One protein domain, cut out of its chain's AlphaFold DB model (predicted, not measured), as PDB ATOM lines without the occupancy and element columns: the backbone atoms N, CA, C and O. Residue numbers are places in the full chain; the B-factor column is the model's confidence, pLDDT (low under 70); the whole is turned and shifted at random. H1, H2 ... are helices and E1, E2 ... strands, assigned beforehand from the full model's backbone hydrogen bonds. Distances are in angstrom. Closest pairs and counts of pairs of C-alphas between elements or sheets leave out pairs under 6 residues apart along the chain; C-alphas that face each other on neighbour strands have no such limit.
ATOM      1  N   GLN A 101     -33.799 -35.326  22.994       86.50
ATOM      2  CA  GLN A 101     -33.265 -34.037  23.405       86.50
ATOM      3  C   GLN A 101     -34.071 -32.925  22.735       86.50
ATOM      4  O   GLN A 101     -34.294 -32.974  21.528       86.50
ATOM      5  N   GLU A 102     -34.514 -31.934  23.507       90.00
ATOM      6  CA  GLU A 102     -35.129 -30.737  22.935       90.00
ATOM      7  C   GLU A 102     -34.050 -29.878  22.272       90.00
ATOM      8  O   GLU A 102     -33.030 -29.564  22.891       90.00
ATOM      9  N   ILE A 103     -34.275 -29.524  21.012       92.44
ATOM     10  CA  ILE A 103     -33.391 -28.690  20.206       92.44
ATOM     11  C   ILE A 103     -34.225 -27.553  19.614       92.44
ATOM     12  O   ILE A 103     -35.393 -27.721  19.254       92.44
ATOM     13  N   GLN A 104     -33.622 -26.372  19.557       90.06
ATOM     14  CA  GLN A 104     -34.203 -25.203  18.912       90.06
ATOM     15  C   GLN A 104     -33.800 -25.179  17.433       90.06
ATOM     16  O   GLN A 104     -32.858 -25.841  17.015       90.06
ATOM     17  N   GLU A 105     -34.501 -24.391  16.631       92.94
ATOM     18  CA  GLU A 105     -34.132 -24.174  15.229       92.94
ATOM     19  C   GLU A 105     -34.301 -25.379  14.286       92.94
ATOM     20  O   GLU A 105     -33.449 -25.649  13.440       92.94
ATOM     21  N   CYS A 106     -35.421 -26.095  14.390       94.56
ATOM     22  CA  CYS A 106     -35.750 -27.183  13.472       94.56
ATOM     23  C   CYS A 106     -36.677 -26.703  12.349       94.56
ATOM     24  O   CYS A 106     -37.691 -26.060  12.623       94.56
ATOM     25  N   SER A 107     -36.372 -27.041  11.097       94.00
ATOM     26  CA  SER A 107     -37.187 -26.672   9.928       94.00
ATOM     27  C   SER A 107     -37.253 -27.808   8.916       94.00
ATOM     28  O   SER A 107     -36.225 -28.404   8.581       94.00
ATOM     29  N   VAL A 108     -38.443 -28.092   8.384       93.00
ATOM     30  CA  VAL A 108     -38.597 -29.072   7.301       93.00
ATOM     31  C   VAL A 108     -38.047 -28.482   6.004       93.00
ATOM     32  O   VAL A 108     -38.543 -27.475   5.514       93.00
ATOM     33  N   ILE A 109     -37.047 -29.139   5.421       93.12
ATOM     34  CA  ILE A 109     -36.424 -28.748   4.145       93.12
ATOM     35  C   ILE A 109     -36.914 -29.586   2.962       93.12
ATOM     36  O   ILE A 109     -36.672 -29.247   1.807       93.12
ATOM     37  N   GLY A 110     -37.608 -30.690   3.232       89.12
ATOM     38  CA  GLY A 110     -38.124 -31.570   2.195       89.12
ATOM     39  C   GLY A 110     -39.220 -32.484   2.715       89.12
ATOM     40  O   GLY A 110     -39.240 -32.862   3.885       89.12
ATOM     41  N   LYS A 111     -40.124 -32.871   1.820       87.94
ATOM     42  CA  LYS A 111     -41.187 -33.838   2.085       87.94
ATOM     43  C   LYS A 111     -41.173 -34.876   0.976       87.94
ATOM     44  O   LYS A 111     -41.215 -34.529  -0.201       87.94
ATOM     45  N   PHE A 112     -41.141 -36.144   1.355       82.56
ATOM     46  CA  PHE A 112     -41.318 -37.253   0.434       82.56
ATOM     47  C   PHE A 112     -42.585 -38.000   0.821       82.56
ATOM     48  O   PHE A 112     -42.645 -38.639   1.870       82.56
ATOM     49  N   SER A 113     -43.610 -37.867  -0.012       75.50
ATOM     50  CA  SER A 113     -44.884 -38.551   0.195       75.50
ATOM     51  C   SER A 113     -44.832 -39.872  -0.548       75.50
ATOM     52  O   SER A 113     -44.579 -39.879  -1.751       75.50
ATOM     53  N   ILE A 114     -45.068 -40.967   0.161       64.38
ATOM     54  CA  ILE A 114     -45.303 -42.260  -0.468       64.38
ATOM     55  C   ILE A 114     -46.805 -42.474  -0.360       64.38
ATOM     56  O   ILE A 114     -47.331 -42.666   0.735       64.38
ATOM     57  N   ASN A 115     -47.509 -42.398  -1.488       54.84
ATOM     58  CA  ASN A 115     -48.839 -42.984  -1.551       54.84
ATOM     59  C   ASN A 115     -48.605 -44.495  -1.572       54.84
ATOM     60  O   ASN A 115     -48.025 -45.004  -2.526       54.84
ATOM     61  N   PHE A 116     -48.980 -45.206  -0.509       51.84
ATOM     62  CA  PHE A 116     -48.751 -46.651  -0.389       51.84
ATOM     63  C   PHE A 116     -49.672 -47.491  -1.287       51.84
ATOM     64  O   PHE A 116     -50.131 -48.557  -0.892       51.84
ATOM     65  N   GLU A 117     -49.932 -47.038  -2.510       44.31
ATOM     66  CA  GLU A 117     -50.648 -47.826  -3.516       44.31
ATOM     67  C   GLU A 117     -49.811 -49.034  -3.997       44.31
ATOM     68  O   GLU A 117     -50.373 -49.995  -4.511       44.31
ATOM     69  N   GLU A 118     -48.485 -49.035  -3.780       40.41
ATOM     70  CA  GLU A 118     -47.546 -50.072  -4.256       40.41
ATOM     71  C   GLU A 118     -47.329 -51.277  -3.313       40.41
ATOM     72  O   GLU A 118     -46.653 -52.231  -3.695       40.41
ATOM     73  N   PHE A 119     -47.908 -51.297  -2.106       43.81
ATOM     74  CA  PHE A 119     -47.842 -52.450  -1.191       43.81
ATOM     75  C   PHE A 119     -49.263 -52.862  -0.784       43.81
ATOM     76  O   PHE A 119     -50.124 -51.999  -0.631       43.81
ATOM     77  N   PRO A 120     -49.575 -54.166  -0.661       44.59
ATOM     78  CA  PRO A 120     -50.949 -54.649  -0.750       44.59
ATOM     79  C   PRO A 120     -51.853 -54.026   0.323       44.59
ATOM     80  O   PRO A 120     -51.615 -54.241   1.504       44.59
ATOM     81  N   SER A 121     -52.863 -53.268  -0.132       45.31
ATOM     82  CA  SER A 121     -54.233 -52.986   0.376       45.31
ATOM     83  C   SER A 121     -54.613 -53.175   1.863       45.31
ATOM     84  O   SER A 121     -55.793 -53.311   2.177       45.31
ATOM     85  N   LEU A 122     -53.673 -53.167   2.803       48.41
ATOM     86  CA  LEU A 122     -53.934 -53.471   4.215       48.41
ATOM     87  C   LEU A 122     -54.059 -52.225   5.096       48.41
ATOM     88  O   LEU A 122     -54.535 -52.332   6.223       48.41
ATOM     89  N   SER A 123     -53.663 -51.047   4.609       56.88
ATOM     90  CA  SER A 123     -53.769 -49.803   5.372       56.88
ATOM     91  C   SER A 123     -54.113 -48.630   4.456       56.88
ATOM     92  O   SER A 123     -53.380 -48.350   3.509       56.88
ATOM     93  N   SER A 124     -55.194 -47.916   4.770       68.31
ATOM     94  CA  SER A 124     -55.569 -46.638   4.149       68.31
ATOM     95  C   SER A 124     -54.735 -45.452   4.653       68.31
ATOM     96  O   SER A 124     -55.038 -44.304   4.323       68.31
ATOM     97  N   GLU A 125     -53.708 -45.710   5.470       72.38
ATOM     98  CA  GLU A 125     -52.854 -44.680   6.049       72.38
ATOM     99  C   GLU A 125     -52.077 -43.940   4.954       72.38
ATOM    100  O   GLU A 125     -51.298 -44.527   4.202       72.38
ATOM    101  N   LYS A 126     -52.244 -42.618   4.903       78.50
ATOM    102  CA  LYS A 126     -51.386 -41.732   4.118       78.50
ATOM    103  C   LYS A 126     -50.176 -41.356   4.960       78.50
ATOM    104  O   LYS A 126     -50.341 -40.877   6.082       78.50
ATOM    105  N   TYR A 127     -48.974 -41.518   4.413       80.88
ATOM    106  CA  TYR A 127     -47.730 -41.267   5.137       80.88
ATOM    107  C   TYR A 127     -46.742 -40.453   4.306       80.88
ATOM    108  O   TYR A 127     -46.697 -40.512   3.074       80.88
ATOM    109  N   SER A 128     -45.930 -39.648   4.973       84.12
ATOM    110  CA  SER A 128     -44.821 -38.953   4.324       84.12
ATOM    111  C   SER A 128     -43.626 -38.881   5.245       84.12
ATOM    112  O   SER A 128     -43.772 -38.701   6.448       84.12
ATOM    113  N   ILE A 129     -42.439 -38.958   4.662       85.81
ATOM    114  CA  ILE A 129     -41.178 -38.713   5.351       85.81
ATOM    115  C   ILE A 129     -40.860 -37.224   5.242       85.81
ATOM    116  O   ILE A 129     -40.978 -36.626   4.168       85.81
ATOM    117  N   LEU A 130     -40.431 -36.638   6.353       89.94
ATOM    118  CA  LEU A 130     -39.952 -35.264   6.425       89.94
ATOM    119  C   LEU A 130     -38.431 -35.262   6.549       89.94
ATOM    120  O   LEU A 130     -37.884 -35.969   7.391       89.94
ATOM    121  N   TYR A 131     -37.774 -34.439   5.738       91.75
ATOM    122  CA  TYR A 131     -36.360 -34.102   5.866       91.75
ATOM    123  C   TYR A 131     -36.274 -32.814   6.669       91.75
ATOM    124  O   TYR A 131     -36.856 -31.803   6.268       91.75
ATOM    125  N   ILE A 132     -35.592 -32.853   7.803       94.44
ATOM    126  CA  ILE A 132     -35.592 -31.764   8.774       94.44
ATOM    127  C   ILE A 132     -34.152 -31.344   9.027       94.44
ATOM    128  O   ILE A 132     -33.327 -32.150   9.457       94.44
ATOM    129  N   ASP A 133     -33.870 -30.072   8.779       95.38
ATOM    130  CA  ASP A 133     -32.644 -29.445   9.251       95.38
ATOM    131  C   ASP A 133     -32.830 -29.029  10.707       95.38
ATOM    132  O   ASP A 133     -33.877 -28.495  11.076       95.38
ATOM    133  N   PHE A 134     -31.808 -29.267  11.522       95.25
ATOM    134  CA  PHE A 134     -31.751 -28.803  12.905       95.25
ATOM    135  C   PHE A 134     -30.332 -28.360  13.257       95.25
ATOM    136  O   PHE A 134     -29.360 -28.805  12.636       95.25
ATOM    137  N   GLN A 135     -30.208 -27.479  14.246       93.88
ATOM    138  CA  GLN A 135     -28.925 -26.942  14.679       93.88
ATOM    139  C   GLN A 135     -28.584 -27.404  16.094       93.88
ATOM    140  O   GLN A 135     -29.356 -27.223  17.027       93.88
ATOM    141  N   MET A 136     -27.401 -27.987  16.265       90.62
ATOM    142  CA  MET A 136     -26.893 -28.432  17.563       90.62
ATOM    143  C   MET A 136     -25.406 -28.096  17.645       90.62
ATOM    144  O   MET A 136     -24.690 -28.231  16.657       90.62
ATOM    145  N   ASP A 137     -24.937 -27.586  18.784       88.00
ATOM    146  CA  ASP A 137     -23.533 -27.186  18.980       88.00
ATOM    147  C   ASP A 137     -22.988 -26.237  17.882       88.00
ATOM    148  O   ASP A 137     -21.827 -26.310  17.481       88.00
ATOM    149  N   GLY A 138     -23.850 -25.362  17.344       88.88
ATOM    150  CA  GLY A 138     -23.504 -24.426  16.264       88.88
ATOM    151  C   GLY A 138     -23.297 -25.069  14.885       88.88
ATOM    152  O   GLY A 138     -22.808 -24.408  13.971       88.88
ATOM    153  N   GLN A 139     -23.652 -26.345  14.713       91.94
ATOM    154  CA  GLN A 139     -23.548 -27.077  13.449       91.94
ATOM    155  C   GLN A 139     -24.932 -27.500  12.954       91.94
ATOM    156  O   GLN A 139     -25.819 -27.803  13.748       91.94
ATOM    157  N   LYS A 140     -25.113 -27.528  11.628       93.06
ATOM    158  CA  LYS A 140     -26.347 -28.006  10.996       93.06
ATOM    159  C   LYS A 140     -26.293 -29.512  10.785       93.06
ATOM    160  O   LYS A 140     -25.337 -30.031  10.213       93.06
ATOM    161  N   PHE A 141     -27.366 -30.179  11.169       94.94
ATOM    162  CA  PHE A 141     -27.568 -31.610  11.020       94.94
ATOM    163  C   PHE A 141     -28.802 -31.867  10.164       94.94
ATOM    164  O   PHE A 141     -29.675 -31.008  10.036       94.94
ATOM    165  N   LEU A 142     -28.861 -33.061   9.584       93.88
ATOM    166  CA  LEU A 142     -30.036 -33.567   8.888       93.88
ATOM    167  C   LEU A 142     -30.670 -34.688   9.708       93.88
ATOM    168  O   LEU A 142     -29.995 -35.655  10.060       93.88
ATOM    169  N   GLY A 143     -31.962 -34.571   9.975       92.38
ATOM    170  CA  GLY A 143     -32.759 -35.611  10.607       92.38
ATOM    171  C   GLY A 143     -34.072 -35.848   9.881       92.38
ATOM    172  O   GLY A 143     -34.386 -35.208   8.873       92.38
ATOM    173  N   TYR A 144     -34.821 -36.821  10.388       89.75
ATOM    174  CA  TYR A 144     -35.963 -37.391   9.691       89.75
ATOM    175  C   TYR A 144     -37.150 -37.526  10.624       89.75
ATOM    176  O   TYR A 144     -37.025 -38.038  11.734       89.75
ATOM    177  N   GLY A 145     -38.303 -37.076  10.150       90.06
ATOM    178  CA  GLY A 145     -39.585 -37.209  10.833       90.06
ATOM    179  C   GLY A 145     -40.643 -37.755   9.886       90.06
ATOM    180  O   GLY A 145     -40.336 -38.200   8.776       90.06
ATOM    181  N   CYS A 146     -41.904 -37.696  10.300       88.62
ATOM    182  CA  CYS A 146     -43.005 -38.204   9.492       88.62
ATOM    183  C   CYS A 146     -44.290 -37.386   9.608       88.62
ATOM    184  O   CYS A 146     -44.519 -36.669  10.584       88.62
ATOM    185  N   LEU A 147     -45.140 -37.560   8.595       88.12
ATOM    186  CA  LEU A 147     -46.553 -37.208   8.572       88.12
ATOM    187  C   LEU A 147     -47.379 -38.490   8.462       88.12
ATOM    188  O   LEU A 147     -47.004 -39.374   7.696       88.12
ATOM    189  N   SER A 148     -48.505 -38.568   9.169       85.94
ATOM    190  CA  SER A 148     -49.431 -39.704   9.087       85.94
ATOM    191  C   SER A 148     -50.891 -39.259   9.195       85.94
ATOM    192  O   SER A 148     -51.219 -38.378  10.000       85.94
ATOM    193  N   SER A 149     -51.781 -39.855   8.392       83.44
ATOM    194  CA  SER A 149     -53.233 -39.633   8.500       83.44
ATOM    195  C   SER A 149     -53.827 -40.254   9.763       83.44
ATOM    196  O   SER A 149     -54.860 -39.791  10.228       83.44
ATOM    197  N   GLU A 150     -53.139 -41.238  10.339       79.38
ATOM    198  CA  GLU A 150     -53.506 -41.947  11.572       79.38
ATOM    199  C   GLU A 150     -52.875 -41.299  12.822       79.38
ATOM    200  O   GLU A 150     -53.038 -41.776  13.939       79.38
ATOM    201  N   SER A 151     -52.141 -40.190  12.671       76.12
ATOM    202  CA  SER A 151     -51.510 -39.481  13.803       76.12
ATOM    203  C   SER A 151     -52.512 -38.935  14.830       76.12
ATOM    204  O   SER A 151     -52.159 -38.760  15.997       76.12
ATOM    205  N   LYS A 152     -53.752 -38.665  14.396       65.81
ATOM    206  CA  LYS A 152     -54.849 -38.136  15.221       65.81
ATOM    207  C   LYS A 152     -55.740 -39.222  15.823       65.81
ATOM    208  O   LYS A 152     -56.584 -38.869  16.643       65.81
ATOM    209  N   ASP A 153     -55.569 -40.497  15.460       54.03
ATOM    210  CA  ASP A 153     -56.403 -41.595  15.966       54.03
ATOM    211  C   ASP A 153     -55.959 -41.992  17.382       54.03
ATOM    212  O   ASP A 153     -55.398 -43.048  17.687       54.03
ATOM    213  N   THR A 154     -56.196 -41.044  18.284       49.03
ATOM    214  CA  THR A 154     -55.887 -41.088  19.698       49.03
ATOM    215  C   THR A 154     -56.951 -41.894  20.434       49.03
ATOM    216  O   THR A 154     -57.710 -41.338  21.228       49.03
ATOM    217  N   THR A 155     -57.037 -43.205  20.215       42.47
ATOM    218  CA  THR A 155     -57.583 -44.049  21.286       42.47
ATOM    219  C   THR A 155     -56.449 -44.288  22.290       42.47
ATOM    220  O   THR A 155     -55.456 -44.925  21.942       42.47
ATOM    221  N   PRO A 156     -56.531 -43.771  23.537       46.38
ATOM    222  CA  PRO A 156     -55.456 -43.878  24.532       46.38
ATOM    223  C   PRO A 156     -54.996 -45.322  24.813       46.38
ATOM    224  O   PRO A 156     -53.924 -45.534  25.376       46.38
ATOM    225  N   THR A 157     -55.785 -46.315  24.400       42.47
ATOM    226  CA  THR A 157     -55.521 -47.747  24.538       42.47
ATOM    227  C   THR A 157     -54.436 -48.288  23.600       42.47
ATOM    228  O   THR A 157     -53.791 -49.268  23.967       42.47
ATOM    229  N   SER A 158     -54.178 -47.683  22.433       41.94
ATOM    230  CA  SER A 158     -53.164 -48.189  21.481       41.94
ATOM    231  C   SER A 158     -51.735 -47.720  21.804       41.94
ATOM    232  O   SER A 158     -50.774 -48.460  21.589       41.94
ATOM    233  N   TYR A 159     -51.590 -46.539  22.420       43.44
ATOM    234  CA  TYR A 159     -50.304 -45.968  22.860       43.44
ATOM    235  C   TYR A 159     -49.568 -46.829  23.890       43.44
ATOM    236  O   TYR A 159     -48.349 -46.737  24.021       43.44
ATOM    237  N   GLN A 160     -50.303 -47.631  24.663       40.97
ATOM    238  CA  GLN A 160     -49.767 -48.324  25.835       40.97
ATOM    239  C   GLN A 160     -49.204 -49.719  25.536       40.97
ATOM    240  O   GLN A 160     -48.554 -50.296  26.407       40.97
ATOM    241  N   GLN A 161     -49.426 -50.274  24.338       40.56
ATOM    242  CA  GLN A 161     -49.053 -51.666  24.048       40.56
ATOM    243  C   GLN A 161     -47.762 -51.836  23.238       40.56
ATOM    244  O   GLN A 161     -47.206 -52.936  23.231       40.56
ATOM    245  N   HIS A 162     -47.235 -50.781  22.613       45.22
ATOM    246  CA  HIS A 162     -46.058 -50.894  21.752       45.22
ATOM    247  C   HIS A 162     -44.914 -49.985  22.208       45.22
ATOM    248  O   HIS A 162     -45.113 -48.831  22.579       45.22
ATOM    249  N   ASN A 163     -43.695 -50.533  22.203       50.78
ATOM    250  CA  ASN A 163     -42.466 -49.788  22.460       50.78
ATOM    251  C   ASN A 163     -42.403 -48.594  21.483       50.78
ATOM    252  O   ASN A 163     -42.603 -48.803  20.284       50.78
ATOM    253  N   PRO A 164     -42.125 -47.366  21.966       44.72
ATOM    254  CA  PRO A 164     -42.197 -46.152  21.161       44.72
ATOM    255  C   PRO A 164     -41.274 -46.137  19.930       44.72
ATOM    256  O   PRO A 164     -41.418 -45.293  19.060       44.72
ATOM    257  N   LEU A 165     -40.329 -47.073  19.842       52.72
ATOM    258  CA  LEU A 165     -39.425 -47.245  18.706       52.72
ATOM    259  C   LEU A 165     -39.533 -48.644  18.091       52.72
ATOM    260  O   LEU A 165     -38.562 -49.165  17.546       52.72
ATOM    261  N   THR A 166     -40.693 -49.297  18.198       54.19
ATOM    262  CA  THR A 166     -41.000 -50.440  17.335       54.19
ATOM    263  C   THR A 166     -41.422 -49.901  15.978       54.19
ATOM    264  O   THR A 166     -42.541 -49.427  15.796       54.19
ATOM    265  N   PHE A 167     -40.501 -49.977  15.031       59.19
ATOM    266  CA  PHE A 167     -40.770 -49.684  13.637       59.19
ATOM    267  C   PHE A 167     -41.542 -50.856  13.041       59.19
ATOM    268  O   PHE A 167     -41.218 -52.019  13.292       59.19
ATOM    269  N   LEU A 168     -42.598 -50.548  12.297       56.06
ATOM    270  CA  LEU A 168     -43.423 -51.571  11.668       56.06
ATOM    271  C   LEU A 168     -42.858 -51.854  10.277       56.06
ATOM    272  O   LEU A 168     -42.702 -50.930   9.473       56.06
ATOM    273  N   TYR A 169     -42.546 -53.125  10.019       56.50
ATOM    274  CA  TYR A 169     -42.185 -53.600   8.687       56.50
ATOM    275  C   TYR A 169     -43.408 -53.517   7.768       56.50
ATOM    276  O   TYR A 169     -44.533 -53.815   8.184       56.50
ATOM    277  N   TYR A 170     -43.214 -53.101   6.519       53.03
ATOM    278  CA  TYR A 170     -44.311 -53.062   5.553       53.03
ATOM    279  C   TYR A 170     -44.757 -54.488   5.185       53.03
ATOM    280  O   TYR A 170     -43.975 -55.270   4.655       53.03
ATOM    281  N   GLY A 171     -46.030 -54.814   5.440       48.16
ATOM    282  CA  GLY A 171     -46.666 -56.064   4.998       48.16
ATOM    283  C   GLY A 171     -46.863 -57.149   6.063       48.16
ATOM    284  O   GLY A 171     -47.530 -58.138   5.772       48.16
ATOM    285  N   GLU A 172     -46.368 -56.980   7.293       45.88
ATOM    286  CA  GLU A 172     -46.648 -57.935   8.376       45.88
ATOM    287  C   GLU A 172     -47.859 -57.508   9.216       45.88
ATOM    288  O   GLU A 172     -47.888 -56.441   9.834       45.88
ATOM    289  N   GLN A 173     -48.869 -58.380   9.279       45.03
ATOM    290  CA  GLN A 173     -49.897 -58.310  10.308       45.03
ATOM    291  C   GLN A 173     -49.289 -58.823  11.618       45.03
ATOM    292  O   GLN A 173     -49.108 -60.019  11.799       45.03
ATOM    293  N   GLN A 174     -49.035 -57.901  12.545       43.25
ATOM    294  CA  GLN A 174     -48.780 -58.166  13.965       43.25
ATOM    295  C   GLN A 174     -47.381 -58.709  14.310       43.25
ATOM    296  O   GLN A 174     -47.155 -59.900  14.504       43.25
ATOM    297  N   CYS A 175     -46.466 -57.778  14.589       46.31
ATOM    298  CA  CYS A 175     -45.339 -58.024  15.488       46.31
ATOM    299  C   CYS A 175     -45.865 -58.270  16.916       46.31
ATOM    300  O   CYS A 175     -45.978 -57.335  17.717       46.31
ATOM    301  N   PHE A 176     -46.216 -59.508  17.261       39.09
ATOM    302  CA  PHE A 176     -46.566 -59.845  18.641       39.09
ATOM    303  C   PHE A 176     -45.341 -59.669  19.556       39.09
ATOM    304  O   PHE A 176     -44.265 -60.205  19.311       39.09
ATOM    305  N   GLN A 177     -45.518 -58.908  20.640       38.19
ATOM    306  CA  GLN A 177     -44.624 -58.898  21.808       38.19
ATOM    307  C   GLN A 177     -43.150 -58.507  21.553       38.19
ATOM    308  O   GLN A 177     -42.232 -59.073  22.140       38.19
ATOM    309  N   GLY A 178     -42.897 -57.479  20.735       40.47
ATOM    310  CA  GLY A 178     -41.597 -56.789  20.728       40.47
ATOM    311  C   GLY A 178     -40.437 -57.530  20.048       40.47
ATOM    312  O   GLY A 178     -39.289 -57.129  20.236       40.47
ATOM    313  N   GLN A 179     -40.713 -58.562  19.245       39.47
ATOM    314  CA  GLN A 179     -39.708 -59.322  18.482       39.47
ATOM    315  C   GLN A 179     -39.380 -58.757  17.086       39.47
ATOM    316  O   GLN A 179     -38.680 -59.402  16.315       39.47
ATOM    317  N   CYS A 180     -39.796 -57.533  16.759       47.28
ATOM    318  CA  CYS A 180     -39.405 -56.874  15.506       47.28
ATOM    319  C   CYS A 180     -38.092 -56.096  15.670       47.28
ATOM    320  O   CYS A 180     -38.038 -54.877  15.534       47.28
ATOM    321  N   SER A 181     -37.030 -56.830  16.013       45.09
ATOM    322  CA  SER A 181     -35.644 -56.346  16.061       45.09
ATOM    323  C   SER A 181     -34.811 -56.907  14.904       45.09
ATOM    324  O   SER A 181     -33.640 -57.240  15.086       45.09
ATOM    325  N   ILE A 182     -35.425 -57.094  13.734       49.09
ATOM    326  CA  ILE A 182     -34.684 -57.386  12.505       49.09
ATOM    327  C   ILE A 182     -34.072 -56.052  12.055       49.09
ATOM    328  O   ILE A 182     -34.798 -55.058  12.048       49.09
ATOM    329  N   PRO A 183     -32.768 -55.973  11.740       50.06
ATOM    330  CA  PRO A 183     -32.192 -54.760  11.169       50.06
ATOM    331  C   PRO A 183     -32.953 -54.395   9.890       50.06
ATOM    332  O   PRO A 183     -33.197 -55.248   9.037       50.06
ATOM    333  N   TYR A 184     -33.373 -53.139   9.784       54.97
ATOM    334  CA  TYR A 184     -34.118 -52.622   8.642       54.97
ATOM    335  C   TYR A 184     -33.507 -51.308   8.174       54.97
ATOM    336  O   TYR A 184     -33.029 -50.492   8.969       54.97
ATOM    337  N   LYS A 185     -33.588 -51.075   6.867       54.41
ATOM    338  CA  LYS A 185     -33.342 -49.758   6.285       54.41
ATOM    339  C   LYS A 185     -34.541 -48.858   6.547       54.41
ATOM    340  O   LYS A 185     -35.676 -49.328   6.565       54.41
ATOM    341  N   PHE A 186     -34.325 -47.550   6.665       61.22
ATOM    342  CA  PHE A 186     -35.432 -46.605   6.848       61.22
ATOM    343  C   PHE A 186     -36.479 -46.663   5.718       61.22
ATOM    344  O   PHE A 186     -37.660 -46.438   5.957       61.22
ATOM    345  N   SER A 187     -36.078 -47.025   4.493       58.16
ATOM    346  CA  SER A 187     -37.005 -47.272   3.375       58.16
ATOM    347  C   SER A 187     -37.951 -48.462   3.581       58.16
ATOM    348  O   SER A 187     -38.982 -48.534   2.920       58.16
ATOM    349  N   GLN A 188     -37.620 -49.387   4.482       59.19
ATOM    350  CA  GLN A 188     -38.345 -50.643   4.708       59.19
ATOM    351  C   GLN A 188     -39.297 -50.582   5.905       59.19
ATOM    352  O   GLN A 188     -39.989 -51.560   6.188       59.19
ATOM    353  N   VAL A 189     -39.345 -49.452   6.610       62.16
ATOM    354  CA  VAL A 189     -40.178 -49.298   7.800       62.16
ATOM    355  C   VAL A 189     -40.953 -47.995   7.814       62.16
ATOM    356  O   VAL A 189     -40.533 -46.988   7.240       62.16
ATOM    357  N   LYS A 190     -42.085 -47.999   8.519       70.19
ATOM    358  CA  LYS A 190     -42.764 -46.763   8.916       70.19
ATOM    359  C   LYS A 190     -42.417 -46.390  10.350       70.19
ATOM    360  O   LYS A 190     -42.314 -47.257  11.225       70.19
ATOM    361  N   LEU A 191     -42.269 -45.087  10.586       75.94
ATOM    362  CA  LEU A 191     -42.297 -44.548  11.938       75.94
ATOM    363  C   LEU A 191     -43.695 -44.758  12.526       75.94
ATOM    364  O   LEU A 191     -44.679 -44.704  11.784       75.94
ATOM    365  N   PRO A 192     -43.806 -44.989  13.842       74.19
ATOM    366  CA  PRO A 192     -45.103 -45.096  14.485       74.19
ATOM    367  C   PRO A 192     -45.948 -43.841  14.243       74.19
ATOM    368  O   PRO A 192     -45.500 -42.725  14.500       74.19
ATOM    369  N   SER A 193     -47.186 -44.022  13.781       75.56
ATOM    370  CA  SER A 193     -48.081 -42.941  13.340       75.56
ATOM    371  C   SER A 193     -48.313 -41.870  14.411       75.56
ATOM    372  O   SER A 193     -48.412 -40.689  14.096       75.56
ATOM    373  N   TRP A 194     -48.311 -42.261  15.689       73.69
ATOM    374  CA  TRP A 194     -48.446 -41.353  16.829       73.69
ATOM    375  C   TRP A 194     -47.215 -40.461  17.088       73.69
ATOM    376  O   TRP A 194     -47.322 -39.483  17.826       73.69
ATOM    377  N   MET A 195     -46.052 -40.772  16.503       79.50
ATOM    378  CA  MET A 195     -44.869 -39.892  16.515       79.50
ATOM    379  C   MET A 195     -44.909 -38.844  15.405       79.50
ATOM    380  O   MET A 195     -44.153 -37.866  15.453       79.50
ATOM    381  N   CYS A 196     -45.748 -39.076  14.396       85.44
ATOM    382  CA  CYS A 196     -45.840 -38.259  13.205       85.44
ATOM    383  C   CYS A 196     -46.717 -37.033  13.431       85.44
ATOM    384  O   CYS A 196     -47.647 -37.030  14.238       85.44
ATOM    385  N   LEU A 197     -46.442 -35.989  12.658       89.44
ATOM    386  CA  LEU A 197     -47.352 -34.861  12.532       89.44
ATOM    387  C   LEU A 197     -48.605 -35.259  11.721       89.44
ATOM    388  O   LEU A 197     -48.561 -36.211  10.932       89.44
ATOM    389  N   PRO A 198     -49.714 -34.516  11.858       89.31
ATOM    390  CA  PRO A 198     -50.892 -34.699  11.021       89.31
ATOM    391  C   PRO A 198     -50.607 -34.613   9.528       89.31
ATOM    392  O   PRO A 198     -49.924 -33.696   9.079       89.31
ATOM    393  N   PHE A 199     -51.149 -35.544   8.741       87.25
ATOM    394  CA  PHE A 199     -50.950 -35.545   7.286       87.25
ATOM    395  C   PHE A 199     -51.477 -34.284   6.591       87.25
ATOM    396  O   PHE A 199     -50.934 -33.876   5.566       87.25
ATOM    397  N   ASP A 200     -52.502 -33.659   7.168       88.44
ATOM    398  CA  ASP A 200     -53.105 -32.400   6.733       88.44
ATOM    399  C   ASP A 200     -52.315 -31.151   7.166       88.44
ATOM    400  O   ASP A 200     -52.761 -30.038   6.903       88.44
ATOM    401  N   THR A 201     -51.138 -31.300   7.791       88.12
ATOM    402  CA  THR A 201     -50.278 -30.154   8.135       88.12
ATOM    403  C   THR A 201     -49.798 -29.449   6.863       88.12
ATOM    404  O   THR A 201     -49.167 -30.069   5.998       88.12
ATOM    405  N   TYR A 202     -50.072 -28.145   6.768       88.88
ATOM    406  CA  TYR A 202     -49.664 -27.303   5.646       88.88
ATOM    407  C   TYR A 202     -48.141 -27.207   5.539       88.88
ATOM    408  O   TYR A 202     -47.426 -27.155   6.541       88.88
ATOM    409  N   TYR A 203     -47.626 -27.180   4.309       85.38
ATOM    410  CA  TYR A 203     -46.183 -27.147   4.079       85.38
ATOM    411  C   TYR A 203     -45.556 -25.844   4.594       85.38
ATOM    412  O   TYR A 203     -44.461 -25.868   5.151       85.38
ATOM    413  N   GLU A 204     -46.284 -24.735   4.497       88.31
ATOM    414  CA  GLU A 204     -45.899 -23.417   5.003       88.31
ATOM    415  C   GLU A 204     -45.642 -23.434   6.518       88.31
ATOM    416  O   GLU A 204     -44.727 -22.768   7.001       88.31
ATOM    417  N   ASP A 205     -46.393 -24.244   7.265       88.75
ATOM    418  CA  ASP A 205     -46.190 -24.419   8.703       88.75
ATOM    419  C   ASP A 205     -45.010 -25.347   9.011       88.75
ATOM    420  O   ASP A 205     -44.394 -25.231  10.072       88.75
ATOM    421  N   LEU A 206     -44.696 -26.285   8.115       87.81
ATOM    422  CA  LEU A 206     -43.601 -27.244   8.276       87.81
ATOM    423  C   LEU A 206     -42.227 -26.599   8.051       87.81
ATOM    424  O   LEU A 206     -41.261 -26.956   8.727       87.81
ATOM    425  N   VAL A 207     -42.131 -25.656   7.111       90.94
ATOM    426  CA  VAL A 207     -40.868 -24.962   6.798       90.94
ATOM    427  C   VAL A 207     -40.470 -23.935   7.858       90.94
ATOM    428  O   VAL A 207     -39.307 -23.547   7.932       90.94
ATOM    429  N   GLN A 208     -41.417 -23.496   8.693       92.50
ATOM    430  CA  GLN A 208     -41.133 -22.571   9.783       92.50
ATOM    431  C   GLN A 208     -40.237 -23.213  10.839       92.50
ATOM    432  O   GLN A 208     -40.428 -24.357  11.252       92.50
ATOM    433  N   THR A 209     -39.292 -22.418  11.322       91.62
ATOM    434  CA  THR A 209     -38.383 -22.793  12.395       91.62
ATOM    435  C   THR A 209     -39.139 -22.976  13.713       91.62
ATOM    436  O   THR A 209     -39.803 -22.053  14.184       91.62
ATOM    437  N   LYS A 210     -39.042 -24.165  14.313       93.12
ATOM    438  CA  LYS A 210     -39.742 -24.544  15.551       93.12
ATOM    439  C   LYS A 210     -38.826 -25.356  16.466       93.12
ATOM    440  O   LYS A 210     -37.810 -25.889  16.024       93.12
ATOM    441  N   ASN A 211     -39.200 -25.468  17.739       93.25
ATOM    442  CA  ASN A 211     -38.561 -26.426  18.638       93.25
ATOM    443  C   ASN A 211     -38.915 -27.846  18.192       93.25
ATOM    444  O   ASN A 211     -40.048 -28.113  17.779       93.25
ATOM    445  N   CYS A 212     -37.957 -28.757  18.296       92.69
ATOM    446  CA  CYS A 212     -38.185 -30.168  18.040       92.69
ATOM    447  C   CYS A 212     -37.419 -31.045  19.027       92.69
ATOM    448  O   CYS A 212     -36.601 -30.586  19.822       92.69
ATOM    449  N   TYR A 213     -37.714 -32.332  18.976       91.56
ATOM    450  CA  TYR A 213     -37.160 -33.354  19.837       91.56
ATOM    451  C   TYR A 213     -36.367 -34.324  18.968       91.56
ATOM    452  O   TYR A 213     -36.929 -34.926  18.051       91.56
ATOM    453  N   VAL A 214     -35.073 -34.476  19.248       90.94
ATOM    454  CA  VAL A 214     -34.153 -35.297  18.450       90.94
ATOM    455  C   VAL A 214     -33.680 -36.509  19.242       90.94
ATOM    456  O   VAL A 214     -33.299 -36.402  20.408       90.94
ATOM    457  N   HIS A 215     -33.681 -37.668  18.593       88.44
ATOM    458  CA  HIS A 215     -33.107 -38.906  19.102       88.44
ATOM    459  C   HIS A 215     -32.209 -39.537  18.033       88.44
ATOM    460  O   HIS A 215     -32.641 -39.776  16.908       88.44
ATOM    461  N   PHE A 216     -30.951 -39.823  18.367       87.38
ATOM    462  CA  PHE A 216     -30.030 -40.509  17.459       87.38
ATOM    463  C   PHE A 216     -30.264 -42.015  17.539       87.38
ATOM    464  O   PHE A 216     -29.807 -42.686  18.465       87.38
ATOM    465  N   PHE A 217     -31.013 -42.532  16.570       80.44
ATOM    466  CA  PHE A 217     -31.412 -43.926  16.530       80.44
ATOM    467  C   PHE A 217     -30.320 -44.780  15.882       80.44
ATOM    468  O   PHE A 217     -29.917 -44.516  14.752       80.44
ATOM    469  N   ASN A 218     -29.881 -45.827  16.583       75.25
ATOM    470  CA  ASN A 218     -28.960 -46.837  16.067       75.25
ATOM    471  C   ASN A 218     -29.644 -48.211  16.129       75.25
ATOM    472  O   ASN A 218     -29.733 -48.786  17.218       75.25
ATOM    473  N   SER A 219     -30.136 -48.732  14.998       63.59
ATOM    474  CA  SER A 219     -30.865 -50.014  14.980       63.59
ATOM    475  C   SER A 219     -29.949 -51.211  15.282       63.59
ATOM    476  O   SER A 219     -30.320 -52.110  16.038       63.59
ATOM    477  N   SER A 220     -28.724 -51.182  14.755       61.19
ATOM    478  CA  SER A 220     -27.673 -52.171  14.969       61.19
ATOM    479  C   SER A 220     -26.329 -51.449  15.139       61.19
ATOM    480  O   SER A 220     -26.087 -50.413  14.523       61.19
ATOM    481  N   ILE A 221     -25.465 -51.937  16.034       60.28
ATOM    482  CA  ILE A 221     -24.066 -51.489  16.122       60.28
ATOM    483  C   ILE A 221     -23.226 -52.673  15.669       60.28
ATOM    484  O   ILE A 221     -23.060 -53.641  16.419       60.28
ATOM    485  N   GLU A 222     -22.721 -52.624  14.441       60.91
ATOM    486  CA  GLU A 222     -21.795 -53.644  13.956       60.91
ATOM    487  C   GLU A 222     -20.459 -53.558  14.710       60.91
ATOM    488  O   GLU A 222     -20.016 -52.486  15.138       60.91
ATOM    489  N   LYS A 223     -19.778 -54.700  14.878       57.25
ATOM    490  CA  LYS A 223     -18.436 -54.728  15.476       57.25
ATOM    491  C   LYS A 223     -17.489 -53.852  14.647       57.25
ATOM    492  O   LYS A 223     -17.151 -54.210  13.527       57.25
ATOM    493  N   GLY A 224     -17.026 -52.749  15.234       64.88
ATOM    494  CA  GLY A 224     -16.086 -51.812  14.607       64.88
ATOM    495  C   GLY A 224     -16.689 -50.458  14.231       64.88
ATOM    496  O   GLY A 224     -15.931 -49.542  13.925       64.88
ATOM    497  N   GLN A 225     -18.014 -50.292  14.308       68.75
ATOM    498  CA  GLN A 225     -18.649 -48.992  14.098       68.75
ATOM    499  C   GLN A 225     -18.624 -48.135  15.379       68.75
ATOM    500  O   GLN A 225     -18.761 -48.667  16.489       68.75
ATOM    501  N   PRO A 226     -18.450 -46.805  15.261       72.69
ATOM    502  CA  PRO A 226     -18.522 -45.910  16.407       72.69
ATOM    503  C   PRO A 226     -19.951 -45.870  16.964       72.69
ATOM    504  O   PRO A 226     -20.930 -45.899  16.222       72.69
ATOM    505  N   LYS A 227     -20.084 -45.754  18.293       73.88
ATOM    506  CA  LYS A 227     -21.397 -45.666  18.965       73.88
ATOM    507  C   LYS A 227     -22.226 -44.455  18.514       73.88
ATOM    508  O   LYS A 227     -23.448 -44.493  18.607       73.88
ATOM    509  N   ASP A 228     -21.568 -43.437  17.966       84.75
ATOM    510  CA  ASP A 228     -22.174 -42.170  17.552       84.75
ATOM    511  C   ASP A 228     -22.399 -42.102  16.030       84.75
ATOM    512  O   ASP A 228     -22.466 -41.021  15.445       84.75
ATOM    513  N   GLN A 229     -22.502 -43.246  15.347       87.00
ATOM    514  CA  GLN A 229     -22.622 -43.271  13.889       87.00
ATOM    515  C   GLN A 229     -23.890 -42.560  13.381       87.00
ATOM    516  O   GLN A 229     -23.797 -41.811  12.412       87.00
ATOM    517  N   ALA A 230     -25.044 -42.664  14.055       87.25
ATOM    518  CA  ALA A 230     -26.226 -41.858  13.716       87.25
ATOM    519  C   ALA A 230     -25.973 -40.341  13.809       87.25
ATOM    520  O   ALA A 230     -26.454 -39.580  12.964       87.25
ATOM    521  N   TYR A 231     -25.194 -39.895  14.801       90.00
ATOM    522  CA  TYR A 231     -24.781 -38.497  14.927       90.00
ATOM    523  C   TYR A 231     -23.880 -38.094  13.758       90.00
ATOM    524  O   TYR A 231     -24.135 -37.081  13.106       90.00
ATOM    525  N   LEU A 232     -22.876 -38.914  13.433       90.56
ATOM    526  CA  LEU A 232     -21.970 -38.667  12.310       90.56
ATOM    527  C   LEU A 232     -22.711 -38.650  10.968       90.56
ATOM    528  O   LEU A 232     -22.473 -37.757  10.157       90.56
ATOM    529  N   ASN A 233     -23.647 -39.573  10.745       89.69
ATOM    530  CA  ASN A 233     -24.478 -39.619   9.539       89.69
ATOM    531  C   ASN A 233     -25.310 -38.342   9.393       89.69
ATOM    532  O   ASN A 233     -25.378 -37.764   8.308       89.69
ATOM    533  N   SER A 234     -25.896 -37.877  10.497       90.19
ATOM    534  CA  SER A 234     -26.714 -36.661  10.529       90.19
ATOM    535  C   SER A 234     -25.869 -35.408  10.306       90.19
ATOM    536  O   SER A 234     -26.268 -34.519   9.553       90.19
ATOM    537  N   LYS A 235     -24.666 -35.362  10.893       92.31
ATOM    538  CA  LYS A 235     -23.685 -34.285  10.703       92.31
ATOM    539  C   LYS A 235     -23.180 -34.214   9.264       92.31
ATOM    540  O   LYS A 235     -23.079 -33.136   8.690       92.31
ATOM    541  N   ASN A 236     -22.912 -35.373   8.668       91.50
ATOM    542  CA  ASN A 236     -22.486 -35.510   7.276       91.50
ATOM    543  C   ASN A 236     -23.658 -35.409   6.286       91.50
ATOM    544  O   ASN A 236     -23.443 -35.499   5.078       91.50
ATOM    545  N   ARG A 237     -24.890 -35.222   6.787       89.88
ATOM    546  CA  ARG A 237     -26.122 -35.058   6.001       89.88
ATOM    547  C   ARG A 237     -26.361 -36.205   5.014       89.88
ATOM    548  O   ARG A 237     -26.820 -35.988   3.893       89.88
ATOM    549  N   ILE A 238     -26.037 -37.431   5.422       85.19
ATOM    550  CA  ILE A 238     -26.190 -38.618   4.575       85.19
ATOM    551  C   ILE A 238     -27.685 -38.915   4.379       85.19
ATOM    552  O   ILE A 238     -28.496 -38.794   5.301       85.19
ATOM    553  N   ASN A 239     -28.063 -39.309   3.161       79.81
ATOM    554  CA  ASN A 239     -29.428 -39.723   2.847       79.81
ATOM    555  C   ASN A 239     -29.754 -41.052   3.547       79.81
ATOM    556  O   ASN A 239     -29.087 -42.056   3.311       79.81
ATOM    557  N   VAL A 240     -30.789 -41.074   4.390       73.19
ATOM    558  CA  VAL A 240     -31.075 -42.230   5.261       73.19
ATOM    559  C   VAL A 240     -31.906 -43.329   4.628       73.19
ATOM    560  O   VAL A 240     -32.156 -44.326   5.296       73.19
ATOM    561  N   ARG A 241     -32.333 -43.197   3.364       69.44
ATOM    562  CA  ARG A 241     -33.144 -44.239   2.700       69.44
ATOM    563  C   ARG A 241     -32.529 -45.638   2.821       69.44
ATOM    564  O   ARG A 241     -33.268 -46.612   2.956       69.44
ATOM    565  N   ASP A 242     -31.202 -45.707   2.839       69.75
ATOM    566  CA  ASP A 242     -30.426 -46.939   2.966       69.75
ATOM    567  C   ASP A 242     -29.685 -47.084   4.298       69.75
ATOM    568  O   ASP A 242     -28.928 -48.038   4.465       69.75
ATOM    569  N   LEU A 243     -29.882 -46.159   5.243       75.31
ATOM    570  CA  LEU A 243     -29.190 -46.185   6.525       75.31
ATOM    571  C   LEU A 243     -30.034 -46.862   7.607       75.31
ATOM    572  O   LEU A 243     -31.246 -46.677   7.704       75.31
ATOM    573  N   GLU A 244     -29.334 -47.595   8.464       74.38
ATOM    574  CA  GLU A 244     -29.855 -48.214   9.687       74.38
ATOM    575  C   GLU A 244     -29.743 -47.288  10.917       74.38
ATOM    576  O   GLU A 244     -30.276 -47.574  11.990       74.38
ATOM    577  N   GLN A 245     -29.021 -46.172  10.769       81.62
ATOM    578  CA  GLN A 245     -28.628 -45.270  11.851       81.62
ATOM    579  C   GLN A 245     -28.832 -43.813  11.424       81.62
ATOM    580  O   GLN A 245     -28.183 -43.341  10.483       81.62
ATOM    581  N   PHE A 246     -29.724 -43.089  12.101       86.81
ATOM    582  CA  PHE A 246     -30.129 -41.735  11.711       86.81
ATOM    583  C   PHE A 246     -30.668 -40.904  12.884       86.81
ATOM    584  O   PHE A 246     -31.089 -41.447  13.904       86.81
ATOM    585  N   ALA A 247     -30.678 -39.575  12.739       90.50
ATOM    586  CA  ALA A 247     -31.397 -38.693  13.655       90.50
ATOM    587  C   ALA A 247     -32.902 -38.749  13.381       90.50
ATOM    588  O   ALA A 247     -33.376 -38.332  12.322       90.50
ATOM    589  N   LEU A 248     -33.647 -39.246  14.358       89.81
ATOM    590  CA  LEU A 248     -35.098 -39.255  14.394       89.81
ATOM    591  C   LEU A 248     -35.604 -37.969  15.050       89.81
ATOM    592  O   LEU A 248     -35.163 -37.620  16.145       89.81
ATOM    593  N   ILE A 249     -36.536 -37.284  14.393       91.62
ATOM    594  CA  ILE A 249     -37.069 -35.995  14.833       91.62
ATOM    595  C   ILE A 249     -38.580 -36.074  15.001       91.62
ATOM    596  O   ILE A 249     -39.300 -36.502  14.098       91.62
ATOM    597  N   SER A 250     -39.057 -35.597  16.149       90.25
ATOM    598  CA  SER A 250     -40.472 -35.335  16.388       90.25
ATOM    599  C   SER A 250     -40.684 -33.875  16.773       90.25
ATOM    600  O   SER A 250     -39.910 -33.296  17.530       90.25
ATOM    601  N   PHE A 251     -41.748 -33.270  16.254       88.00
ATOM    602  CA  PHE A 251     -42.177 -31.923  16.644       88.00
ATOM    603  C   PHE A 251     -43.102 -31.933  17.864       88.00
ATOM    604  O   PHE A 251     -43.370 -30.887  18.447       88.00
ATOM    605  N   ASN A 252     -43.562 -33.114  18.277       84.25
ATOM    606  CA  ASN A 252     -44.337 -33.291  19.491       84.25
ATOM    607  C   ASN A 252     -43.426 -33.834  20.586       84.25
ATOM    608  O   ASN A 252     -42.585 -34.700  20.340       84.25
ATOM    609  N   LYS A 253     -43.614 -33.360  21.822       76.06
ATOM    610  CA  LYS A 253     -42.931 -33.950  22.969       76.06
ATOM    611  C   LYS A 253     -43.440 -35.373  23.154       76.06
ATOM    612  O   LYS A 253     -44.555 -35.592  23.627       76.06
ATOM    613  N   LEU A 254     -42.615 -36.343  22.776       69.94
ATOM    614  CA  LEU A 254     -42.922 -37.747  22.979       69.94
ATOM    615  C   LEU A 254     -42.716 -38.054  24.454       69.94
ATOM    616  O   LEU A 254     -41.601 -38.281  24.924       69.94
ATOM    617  N   ASN A 255     -43.814 -38.042  25.200       59.03
ATOM    618  CA  ASN A 255     -43.819 -38.607  26.533       59.03
ATOM    619  C   ASN A 255     -43.700 -40.119  26.359       59.03
ATOM    620  O   ASN A 255     -44.707 -40.819  26.241       59.03
ATOM    621  N   ALA A 256     -42.470 -40.639  26.350       60.28
ATOM    622  CA  ALA A 256     -42.285 -42.037  26.697       60.28
ATOM    623  C   ALA A 256     -43.081 -42.269  27.996       60.28
ATOM    624  O   ALA A 256     -43.026 -41.408  28.885       60.28
TER     625      ALA A 256
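AT A GLANCE: This is residues 101 to 256 of the 315 residues of the protein "Transmembrane protein, putative" of Tetrahymena thermophila (strain SB210) (UniProt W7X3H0). With little regular structure, the domain is a five-stranded sheet folded back on itself like part of a barrel and curled round short helix H2; H1 is over its opposite face, and residues 149 to 202 form a long unnamed stretch. The 156 printed residues run E1 E2 E3 H1 E4 H2 E5, mostly strand, with only 61 in named elements; the sheet E3 E2 E1 E4 E5 is antiparallel. It is compact, radius of gyration of the C-alphas 15.3 A, spanning 43 by 43 by 31 A.

IN THESE COORDINATES: E1, residues 101 to 114, spans 28.0 A from C-alpha 101 at (-33.265, -34.037, 23.405). E2 is 127 to 136, 27.4 A; E3 139 to 148, 29.1 A; E4 210 to 218, 24.8 A; E5 245 to 250, 16.1 A, ending at (-40.472, -35.335, 16.388). H1 is 203 to 207, H2 229 to 235.

HOW THE PARTS SIT: In this folded sheet, two leaves of one sheet, E3 E2 face E4 E5, with E1, which bends by 100 degrees at residue 104, as hinge. E1 E2 E3 form a meander, each strand the antiparallel neighbour of the one before. Within hydrogen-bond range are N 107 and O 133, 2.9 A, N 141 and O 134, 2.8 A, N 103 and O 212, 2.8 A, and N 215 and O 248, 2.9 A. The closest C-alphas of H2 and E5 are Ala 230 and Phe 246, 4.4 A. H1 lies over E1, height over the sheet 8.6 A. In H1 and H2 every O i to N i+4 pair is within range.

THE WHOLE: The farthest C-alphas, Ser 121 and Gly 138, are 44.9 A apart. The printed part has no cut; links E1 to E2 and E3 to H1 are long. pLDDT is under 70 in 61 residues, among them 152 to 189.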